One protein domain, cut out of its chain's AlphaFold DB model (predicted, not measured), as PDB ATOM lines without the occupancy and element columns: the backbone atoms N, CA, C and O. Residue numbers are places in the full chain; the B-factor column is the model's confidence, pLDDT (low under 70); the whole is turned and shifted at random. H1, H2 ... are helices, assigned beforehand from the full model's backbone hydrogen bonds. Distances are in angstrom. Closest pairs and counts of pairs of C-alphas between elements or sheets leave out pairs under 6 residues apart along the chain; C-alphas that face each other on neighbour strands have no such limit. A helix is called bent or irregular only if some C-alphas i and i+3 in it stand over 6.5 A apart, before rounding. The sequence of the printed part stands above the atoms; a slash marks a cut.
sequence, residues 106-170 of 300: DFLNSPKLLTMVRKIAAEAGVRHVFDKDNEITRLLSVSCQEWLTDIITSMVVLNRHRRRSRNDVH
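This is residues 106 to 170 of the 300 residues of the protein "TBP-associated factor 4" of Trichomonascus ciferrii (UniProt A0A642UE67). A short helix, H1, and a much longer one, H2, make an L, meeting close to where each begins. The link between them, residues 124 to 133, folds back from the far end of H1 to the start of H2, and residues 146 to 170 stick out from this small body as one long arm. The printed part has 65 residues with two named helices, H1 then H2, and no named strand; the class is all helix. The whole is extended, with a radius of gyration of the C-alphas of 18.8 A and spans of 61 by 23 by 14 A, and the arm makes its length.

H1, residues 110 to 123, touches H2, residues 134 to 167, with residues 110 to 114 alone. H2 touches H1 with residues 137 to 141 alone. The closest C-alphas of the two helices are those of Leu 114 and Thr 137, 6.5 A apart. Their lines are about perpendicular, at 81 degrees, and their centres are 24.1 A apart. Every O i to N i+4 pair is within hydrogen-bond range in H1, and 28 of 30 are in H2.

H1 begins at C-alpha 110, at (86.556, 191.112, 147.830), and measures 19.8 A from first to last C-alpha. H2 begins at C-alpha 134, at (84.575, 183.517, 145.616), and ends 49.4 A away at C-alpha 167, at (118.344, 195.222, 179.747). Neither helix is bent.

The two C-alphas farthest apart are those of Val 129 and His 170, at 60.9 A. Residues 146 to 170, of which 146 to 167 belong to H2, stand free; without them the body spans 27 by 17 by 15 A. The printed part has no cut, and the 10 residues between H1 and H2 form a short link. The mean pLDDT of the printed part is 79.2; it is under 70 at residue 106, residues 127 to 133 and residues 163 to 170.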
ATOM      1  N   ASP A 106      86.001 189.406 155.514       67.31
ATOM      2  CA  ASP A 106      87.048 189.302 154.502       67.31
ATOM      3  C   ASP A 106      88.071 190.415 154.751       67.31
ATOM      4  O   ASP A 106      87.762 191.606 154.672       67.31
ATOM      5  N   PHE A 107      89.295 190.013 155.101       77.88
ATOM      6  CA  PHE A 107      90.367 190.935 155.480       77.88
ATOM      7  C   PHE A 107      90.683 191.949 154.362       77.88
ATOM      8  O   PHE A 107      91.065 193.089 154.633       77.88
ATOM      9  N   LEU A 108      90.484 191.552 153.102       81.19
ATOM     10  CA  LEU A 108      90.555 192.408 151.924       81.19
ATOM     11  C   LEU A 108      89.167 192.621 151.311       81.19
ATOM     12  O   LEU A 108      88.321 191.734 151.291       81.19
ATOM     13  N   ASN A 109      88.960 193.794 150.711       81.94
ATOM     14  CA  ASN A 109      87.740 194.101 149.970       81.94
ATOM     15  C   ASN A 109      87.610 193.190 148.728       81.94
ATOM     16  O   ASN A 109      88.251 193.436 147.701       81.94
ATOM     17  N   SER A 110      86.762 192.163 148.837       78.12
ATOM     18  CA  SER A 110      86.556 191.112 147.830       78.12
ATOM     19  C   SER A 110      86.385 191.622 146.380       78.12
ATOM     20  O   SER A 110      87.183 191.219 145.530       78.12
ATOM     21  N   PRO A 111      85.482 192.573 146.041       81.12
ATOM     22  CA  PRO A 111      85.300 192.994 144.643       81.12
ATOM     23  C   PRO A 111      86.503 193.755 144.050       81.12
ATOM     24  O   PRO A 111      86.802 193.621 142.857       81.12
ATOM     25  N   LYS A 112      87.248 194.524 144.860       84.19
ATOM     26  CA  LYS A 112      88.497 195.168 144.405       84.19
ATOM     27  C   LYS A 112      89.611 194.144 144.192       84.19
ATOM     28  O   LYS A 112      90.316 194.221 143.185       84.19
ATOM     29  N   LEU A 113      89.741 193.175 145.102       84.00
ATOM     30  CA  LEU A 113      90.696 192.073 144.979       84.00
ATOM     31  C   LEU A 113      90.417 191.254 143.713       84.00
ATOM     32  O   LEU A 113      91.316 191.053 142.903       84.00
ATOM     33  N   LEU A 114      89.156 190.891 143.483       83.25
ATOM     34  CA  LEU A 114      88.686 190.156 142.310       83.25
ATOM     35  C   LEU A 114      89.023 190.867 140.986       83.25
ATOM     36  O   LEU A 114      89.452 190.226 140.028       83.25
ATOM     37  N   THR A 115      88.903 192.196 140.940       86.81
ATOM     38  CA  THR A 115      89.293 193.006 139.769       86.81
ATOM     39  C   THR A 115      90.808 192.957 139.520       86.81
ATOM     40  O   THR A 115      91.251 192.808 138.379       86.81
ATOM     41  N   MET A 116      91.618 193.035 140.582       84.88
ATOM     42  CA  MET A 116      93.079 192.942 140.488       84.88
ATOM     43  C   MET A 116      93.544 191.534 140.090       84.88
ATOM     44  O   MET A 116      94.402 191.400 139.219       84.88
ATOM     45  N   VAL A 117      92.941 190.489 140.664       85.44
ATOM     46  CA  VAL A 117      93.222 189.084 140.332       85.44
ATOM     47  C   VAL A 117      92.896 188.797 138.868       85.44
ATOM     48  O   VAL A 117      93.729 188.213 138.184       85.44
ATOM     49  N   ARG A 118      91.760 189.277 138.338       84.94
ATOM     50  CA  ARG A 118      91.438 189.163 136.899       84.94
ATOM     51  C   ARG A 118      92.495 189.815 136.012       84.94
ATOM     52  O   ARG A 118      92.866 189.228 135.001       84.94
ATOM     53  N   LYS A 119      92.988 191.002 136.384       87.38
ATOM     54  CA  LYS A 119      94.050 191.689 135.635       87.38
ATOM     55  C   LYS A 119      95.345 190.867 135.626       87.38
ATOM     56  O   LYS A 119      95.875 190.602 134.553       87.38
ATOM     57  N   ILE A 120      95.806 190.417 136.794       87.38
ATOM     58  CA  ILE A 120      97.032 189.610 136.930       87.38
ATOM     59  C   ILE A 120      96.891 188.267 136.198       87.38
ATOM     60  O   ILE A 120      97.810 187.836 135.509       87.38
ATOM     61  N   ALA A 121      95.730 187.616 136.295       85.25
ATOM     62  CA  ALA A 121      95.449 186.371 135.591       85.25
ATOM     63  C   ALA A 121      95.445 186.563 134.067       85.25
ATOM     64  O   ALA A 121      96.037 185.755 133.357       85.25
ATOM     65  N   ALA A 122      94.861 187.654 133.561       86.12
ATOM     66  CA  ALA A 122      94.909 187.997 132.141       86.12
ATOM     67  C   ALA A 122      96.345 188.274 131.654       86.12
ATOM     68  O   ALA A 122      96.726 187.779 130.596       86.12
ATOM     69  N   GLU A 123      97.153 188.996 132.440       87.25
ATOM     70  CA  GLU A 123      98.583 189.228 132.170       87.25
ATOM     71  C   GLU A 123      99.397 187.919 132.181       87.25
ATOM     72  O   GLU A 123     100.291 187.743 131.357       87.25
ATOM     73  N   ALA A 124      99.044 186.965 133.049       85.25
ATOM     74  CA  ALA A 124      99.636 185.626 133.110       85.25
ATOM     75  C   ALA A 124      99.057 184.623 132.084       85.25
ATOM     76  O   ALA A 124      99.439 183.452 132.088       85.25
ATOM     77  N   GLY A 125      98.118 185.036 131.223       84.81
ATOM     78  CA  GLY A 125      97.459 184.169 130.233       84.81
ATOM     79  C   GLY A 125      96.405 183.198 130.796       84.81
ATOM     80  O   GLY A 125      95.853 182.384 130.052       84.81
ATOM     81  N   VAL A 126      96.082 183.286 132.087       81.25
ATOM     82  CA  VAL A 126      95.136 182.414 132.797       81.25
ATOM     83  C   VAL A 126      93.698 182.901 132.590       81.25
ATOM     84  O   VAL A 126      93.214 183.817 133.255       81.25
ATOM     85  N   ARG A 127      92.971 182.248 131.674       68.88
ATOM     86  CA  ARG A 127      91.550 182.518 131.376       68.88
ATOM     87  C   ARG A 127      90.593 181.803 132.345       68.88
ATOM     88  O   ARG A 127      89.736 181.037 131.910       68.88
ATOM     89  N   HIS A 128      90.747 182.025 133.650       66.31
ATOM     90  CA  HIS A 128      89.882 181.408 134.668       66.31
ATOM     91  C   HIS A 128      88.659 182.279 135.005       66.31
ATOM     92  O   HIS A 128      88.749 183.508 135.022       66.31
ATOM     93  N   VAL A 129      87.502 181.662 135.269       64.94
ATOM     94  CA  VAL A 129      86.228 182.374 135.506       64.94
ATOM     95  C   VAL A 129      86.046 182.663 136.999       64.94
ATOM     96  O   VAL A 129      85.240 182.041 137.688       64.94
ATOM     97  N   PHE A 130      86.786 183.654 137.496       65.06
ATOM     98  CA  PHE A 130      86.775 184.051 138.912       65.06
ATOM     99  C   PHE A 130      85.412 184.554 139.442       65.06
ATOM    100  O   PHE A 130      85.265 184.712 140.646       65.06
ATOM    101  N   ASP A 131      84.410 184.795 138.585       62.72
ATOM    102  CA  ASP A 131      83.039 185.152 139.003       62.72
ATOM    103  C   ASP A 131      82.311 184.038 139.781       62.72
ATOM    104  O   ASP A 131      81.343 184.320 140.483       62.72
ATOM    105  N   LYS A 132      82.751 182.776 139.665       65.38
ATOM    106  CA  LYS A 132      82.164 181.648 140.414       65.38
ATOM    107  C   LYS A 132      82.945 181.307 141.686       65.38
ATOM    108  O   LYS A 132      82.350 180.895 142.678       65.38
ATOM    109  N   ASP A 133      84.248 181.568 141.686       67.06
ATOM    110  CA  ASP A 133      85.175 181.084 142.709       67.06
ATOM    111  C   ASP A 133      85.482 182.164 143.762       67.06
ATOM    112  O   ASP A 133      86.631 182.559 143.990       67.06
ATOM    113  N   ASN A 134      84.434 182.628 144.452       72.81
ATOM    114  CA  ASN A 134      84.575 183.517 145.616       72.81
ATOM    115  C   ASN A 134      85.486 182.907 146.701       72.81
ATOM    116  O   ASN A 134      86.179 183.633 147.411       72.81
ATOM    117  N   GLU A 135      85.545 181.575 146.781       80.31
ATOM    118  CA  GLU A 135      86.435 180.830 147.674       80.31
ATOM    119  C   GLU A 135      87.924 181.089 147.396       80.31
ATOM    120  O   GLU A 135      88.680 181.281 148.344       80.31
ATOM    121  N   ILE A 136      88.353 181.203 146.132       82.00
ATOM    122  CA  ILE A 136      89.753 181.528 145.789       82.00
ATOM    123  C   ILE A 136      90.095 182.953 146.246       82.00
ATOM    124  O   ILE A 136      91.174 183.198 146.785       82.00
ATOM    125  N   THR A 137      89.160 183.892 146.078       80.00
ATOM    126  CA  THR A 137      89.325 185.289 146.517       80.00
ATOM    127  C   THR A 137      89.406 185.381 148.046       80.00
ATOM    128  O   THR A 137      90.261 186.089 148.584       80.00
ATOM    129  N   ARG A 138      88.577 184.604 148.756       84.25
ATOM    130  CA  ARG A 138      88.589 184.489 150.220       84.25
ATOM    131  C   ARG A 138      89.862 183.813 150.738       84.25
ATOM    132  O   ARG A 138      90.477 184.330 151.666       84.25
ATOM    133  N   LEU A 139      90.301 182.721 150.112       85.75
ATOM    134  CA  LEU A 139      91.559 182.039 150.434       85.75
ATOM    135  C   LEU A 139      92.751 182.985 150.261       85.75
ATOM    136  O   LEU A 139      93.557 183.114 151.176       85.75
ATOM    137  N   LEU A 140      92.817 183.716 149.144       85.50
ATOM    138  CA  LEU A 140      93.848 184.728 148.907       85.50
ATOM    139  C   LEU A 140      93.829 185.826 149.983       85.50
ATOM    140  O   LEU A 140      94.885 186.219 150.474       85.50
ATOM    141  N   SER A 141      92.643 186.283 150.400       88.25
ATOM    142  CA  SER A 141      92.500 187.240 151.503       88.25
ATOM    143  C   SER A 141      93.042 186.691 152.831       88.25
ATOM    144  O   SER A 141      93.723 187.425 153.550       88.25
ATOM    145  N   VAL A 142      92.785 185.417 153.150       89.56
ATOM    146  CA  VAL A 142      93.324 184.747 154.349       89.56
ATOM    147  C   VAL A 142      94.842 184.582 154.248       89.56
ATOM    148  O   VAL A 142      95.552 184.968 155.172       89.56
ATOM    149  N   SER A 143      95.377 184.127 153.111       88.75
ATOM    150  CA  SER A 143      96.828 184.015 152.906       88.75
ATOM    151  C   SER A 143      97.542 185.369 153.015       88.75
ATOM    152  O   SER A 143      98.633 185.451 153.576       88.75
ATOM    153  N   CYS A 144      96.928 186.462 152.544       87.19
ATOM    154  CA  CYS A 144      97.446 187.815 152.759       87.19
ATOM    155  C   CYS A 144      97.407 188.236 154.240       87.19
ATOM    156  O   CYS A 144      98.348 188.880 154.711       87.19
ATOM    157  N   GLN A 145      96.360 187.862 154.982       88.94
ATOM    158  CA  GLN A 145      96.250 188.113 156.420       88.94
ATOM    159  C   GLN A 145      97.320 187.348 157.213       88.94
ATOM    160  O   GLN A 145      97.969 187.935 158.078       88.94
ATOM    161  N   GLU A 146      97.551 186.070 156.912       90.12
ATOM    162  CA  GLU A 146      98.616 185.257 157.518       90.12
ATOM    163  C   GLU A 146     100.001 185.835 157.195       90.12
ATOM    164  O   GLU A 146     100.812 186.065 158.095       90.12
ATOM    165  N   TRP A 147     100.244 186.176 155.925       89.06
ATOM    166  CA  TRP A 147     101.501 186.765 155.465       89.06
ATOM    167  C   TRP A 147     101.833 188.082 156.179       89.06
ATOM    168  O   TRP A 147     102.988 188.273 156.579       89.06
ATOM    169  N   LEU A 148     100.839 188.961 156.376       88.56
ATOM    170  CA  LEU A 148     100.969 190.203 157.148       88.56
ATOM    171  C   LEU A 148     101.113 189.948 158.649       88.56
ATOM    172  O   LEU A 148     101.911 190.619 159.300       88.56
ATOM    173  N   THR A 149     100.385 188.976 159.198       91.62
ATOM    174  CA  THR A 149     100.467 188.597 160.616       91.62
ATOM    175  C   THR A 149     101.877 188.124 160.965       91.62
ATOM    176  O   THR A 149     102.424 188.526 161.991       91.62
ATOM    177  N   ASP A 150     102.518 187.354 160.085       90.12
ATOM    178  CA  ASP A 150     103.907 186.925 160.262       90.12
ATOM    179  C   ASP A 150     104.924 188.072 160.028       90.12
ATOM    180  O   ASP A 150     105.934 188.147 160.730       90.12
ATOM    181  N   ILE A 151     104.638 189.060 159.158       88.12
ATOM    182  CA  ILE A 151     105.455 190.298 159.069       88.12
ATOM    183  C   ILE A 151     105.379 191.077 160.382       88.12
ATOM    184  O   ILE A 151     106.405 191.497 160.912       88.12
ATOM    185  N   ILE A 152     104.171 191.268 160.918       89.19
ATOM    186  CA  ILE A 152     103.942 191.991 162.173       89.19
ATOM    187  C   ILE A 152     104.582 191.233 163.341       89.19
ATOM    188  O   ILE A 152     105.224 191.851 164.188       89.19
ATOM    189  N   THR A 153     104.482 189.904 163.362       90.69
ATOM    190  CA  THR A 153     105.132 189.054 164.369       90.69
ATOM    191  C   THR A 153     106.649 189.204 164.302       90.69
ATOM    192  O   THR A 153     107.265 189.537 165.314       90.69
ATOM    193  N   SER A 154     107.246 189.082 163.114       87.12
ATOM    194  CA  SER A 154     108.681 189.311 162.888       87.12
ATOM    195  C   SER A 154     109.110 190.723 163.315       87.12
ATOM    196  O   SER A 154     110.085 190.892 164.045       87.12
ATOM    197  N   MET A 155     108.330 191.750 162.972       85.81
ATOM    198  CA  MET A 155     108.564 193.141 163.375       85.81
ATOM    199  C   MET A 155     108.514 193.328 164.903       85.81
ATOM    200  O   MET A 155     109.371 194.004 165.479       85.81
ATOM    201  N   VAL A 156     107.534 192.724 165.582       87.06
ATOM    202  CA  VAL A 156     107.406 192.747 167.048       87.06
ATOM    203  C   VAL A 156     108.559 191.988 167.704       87.06
ATOM    204  O   VAL A 156     109.099 192.457 168.708       87.06
ATOM    205  N   VAL A 157     108.988 190.864 167.126       87.62
ATOM    206  CA  VAL A 157     110.163 190.101 167.564       87.62
ATOM    207  C   VAL A 157     111.431 190.946 167.431       87.62
ATOM    208  O   VAL A 157     112.164 191.053 168.414       87.62
ATOM    209  N   LEU A 158     111.674 191.613 166.299       83.19
ATOM    210  CA  LEU A 158     112.832 192.496 166.096       83.19
ATOM    211  C   LEU A 158     112.820 193.702 167.049       83.19
ATOM    212  O   LEU A 158     113.824 193.983 167.706       83.19
ATOM    213  N   ASN A 159     111.671 194.363 167.216       82.50
ATOM    214  CA  ASN A 159     111.492 195.450 168.183       82.50
ATOM    215  C   ASN A 159     111.756 194.962 169.626       82.50
ATOM    216  O   ASN A 159     112.461 195.615 170.403       82.50
ATOM    217  N   ARG A 160     111.267 193.766 169.986       78.94
ATOM    218  CA  ARG A 160     111.530 193.149 171.293       78.94
ATOM    219  C   ARG A 160     112.998 192.768 171.468       78.94
ATOM    220  O   ARG A 160     113.510 192.971 172.563       78.94
ATOM    221  N   HIS A 161     113.689 192.280 170.439       77.94
ATOM    222  CA  HIS A 161     115.129 192.010 170.498       77.94
ATOM    223  C   HIS A 161     115.927 193.303 170.691       77.94
ATOM    224  O   HIS A 161     116.777 193.356 171.580       77.94
ATOM    225  N   ARG A 162     115.581 194.377 169.967       72.75
ATOM    226  CA  ARG A 162     116.183 195.712 170.131       72.75
ATOM    227  C   ARG A 162     116.068 196.226 171.572       72.75
ATOM    228  O   ARG A 162     117.059 196.672 172.142       72.75
ATOM    229  N   ARG A 163     114.885 196.100 172.187       68.12
ATOM    230  CA  ARG A 163     114.644 196.518 173.585       68.12
ATOM    231  C   ARG A 163     115.275 195.573 174.610       68.12
ATOM    232  O   ARG A 163     115.900 196.026 175.563       68.12
ATOM    233  N   ARG A 164     115.132 194.256 174.434       64.00
ATOM    234  CA  ARG A 164     115.577 193.252 175.418       64.00
ATOM    235  C   ARG A 164     117.098 193.107 175.455       64.00
ATOM    236  O   ARG A 164     117.640 192.925 176.539       64.00
ATOM    237  N   SER A 165     117.777 193.316 174.324       57.25
ATOM    238  CA  SER A 165     119.242 193.390 174.248       57.25
ATOM    239  C   SER A 165     119.849 194.488 175.131       57.25
ATOM    240  O   SER A 165     121.034 194.393 175.441       57.25
ATOM    241  N   ARG A 166     119.089 195.525 175.526       56.41
ATOM    242  CA  ARG A 166     119.595 196.609 176.388       56.41
ATOM    243  C   ARG A 166     119.491 196.335 177.889       56.41
ATOM    244  O   ARG A 166     120.336 196.808 178.642       56.41
ATOM    245  N   ASN A 167     118.512 195.543 178.324       55.25
ATOM    246  CA  ASN A 167     118.344 195.222 179.747       55.25
ATOM    247  C   ASN A 167     119.197 194.020 180.191       55.25
ATOM    248  O   ASN A 167     119.351 193.796 181.387       55.25
ATOM    249  N   ASP A 168     119.786 193.294 179.236       56.16
ATOM    250  CA  ASP A 168     120.752 192.208 179.451       56.16
ATOM    251  C   ASP A 168     122.139 192.561 178.863       56.16
ATOM    252  O   ASP A 168     122.839 191.753 178.255       56.16
ATOM    253  N   VAL A 169     122.550 193.829 179.017       56.69
ATOM    254  CA  VAL A 169     123.807 194.386 178.460       56.69
ATOM    255  C   VAL A 169     125.076 193.741 179.024       56.69
ATOM    256  O   VAL A 169     126.173 193.955 178.504       56.69
ATOM    257  N   HIS A 170     124.957 192.923 180.066       54.38
ATOM    258  CA  HIS A 170     126.034 192.081 180.572       54.38
ATOM    259  C   HIS A 170     125.562 190.630 180.654       54.38
ATOM    260  O   HIS A 170     125.498 190.082 181.756       54.38
TER     261      HIS A 170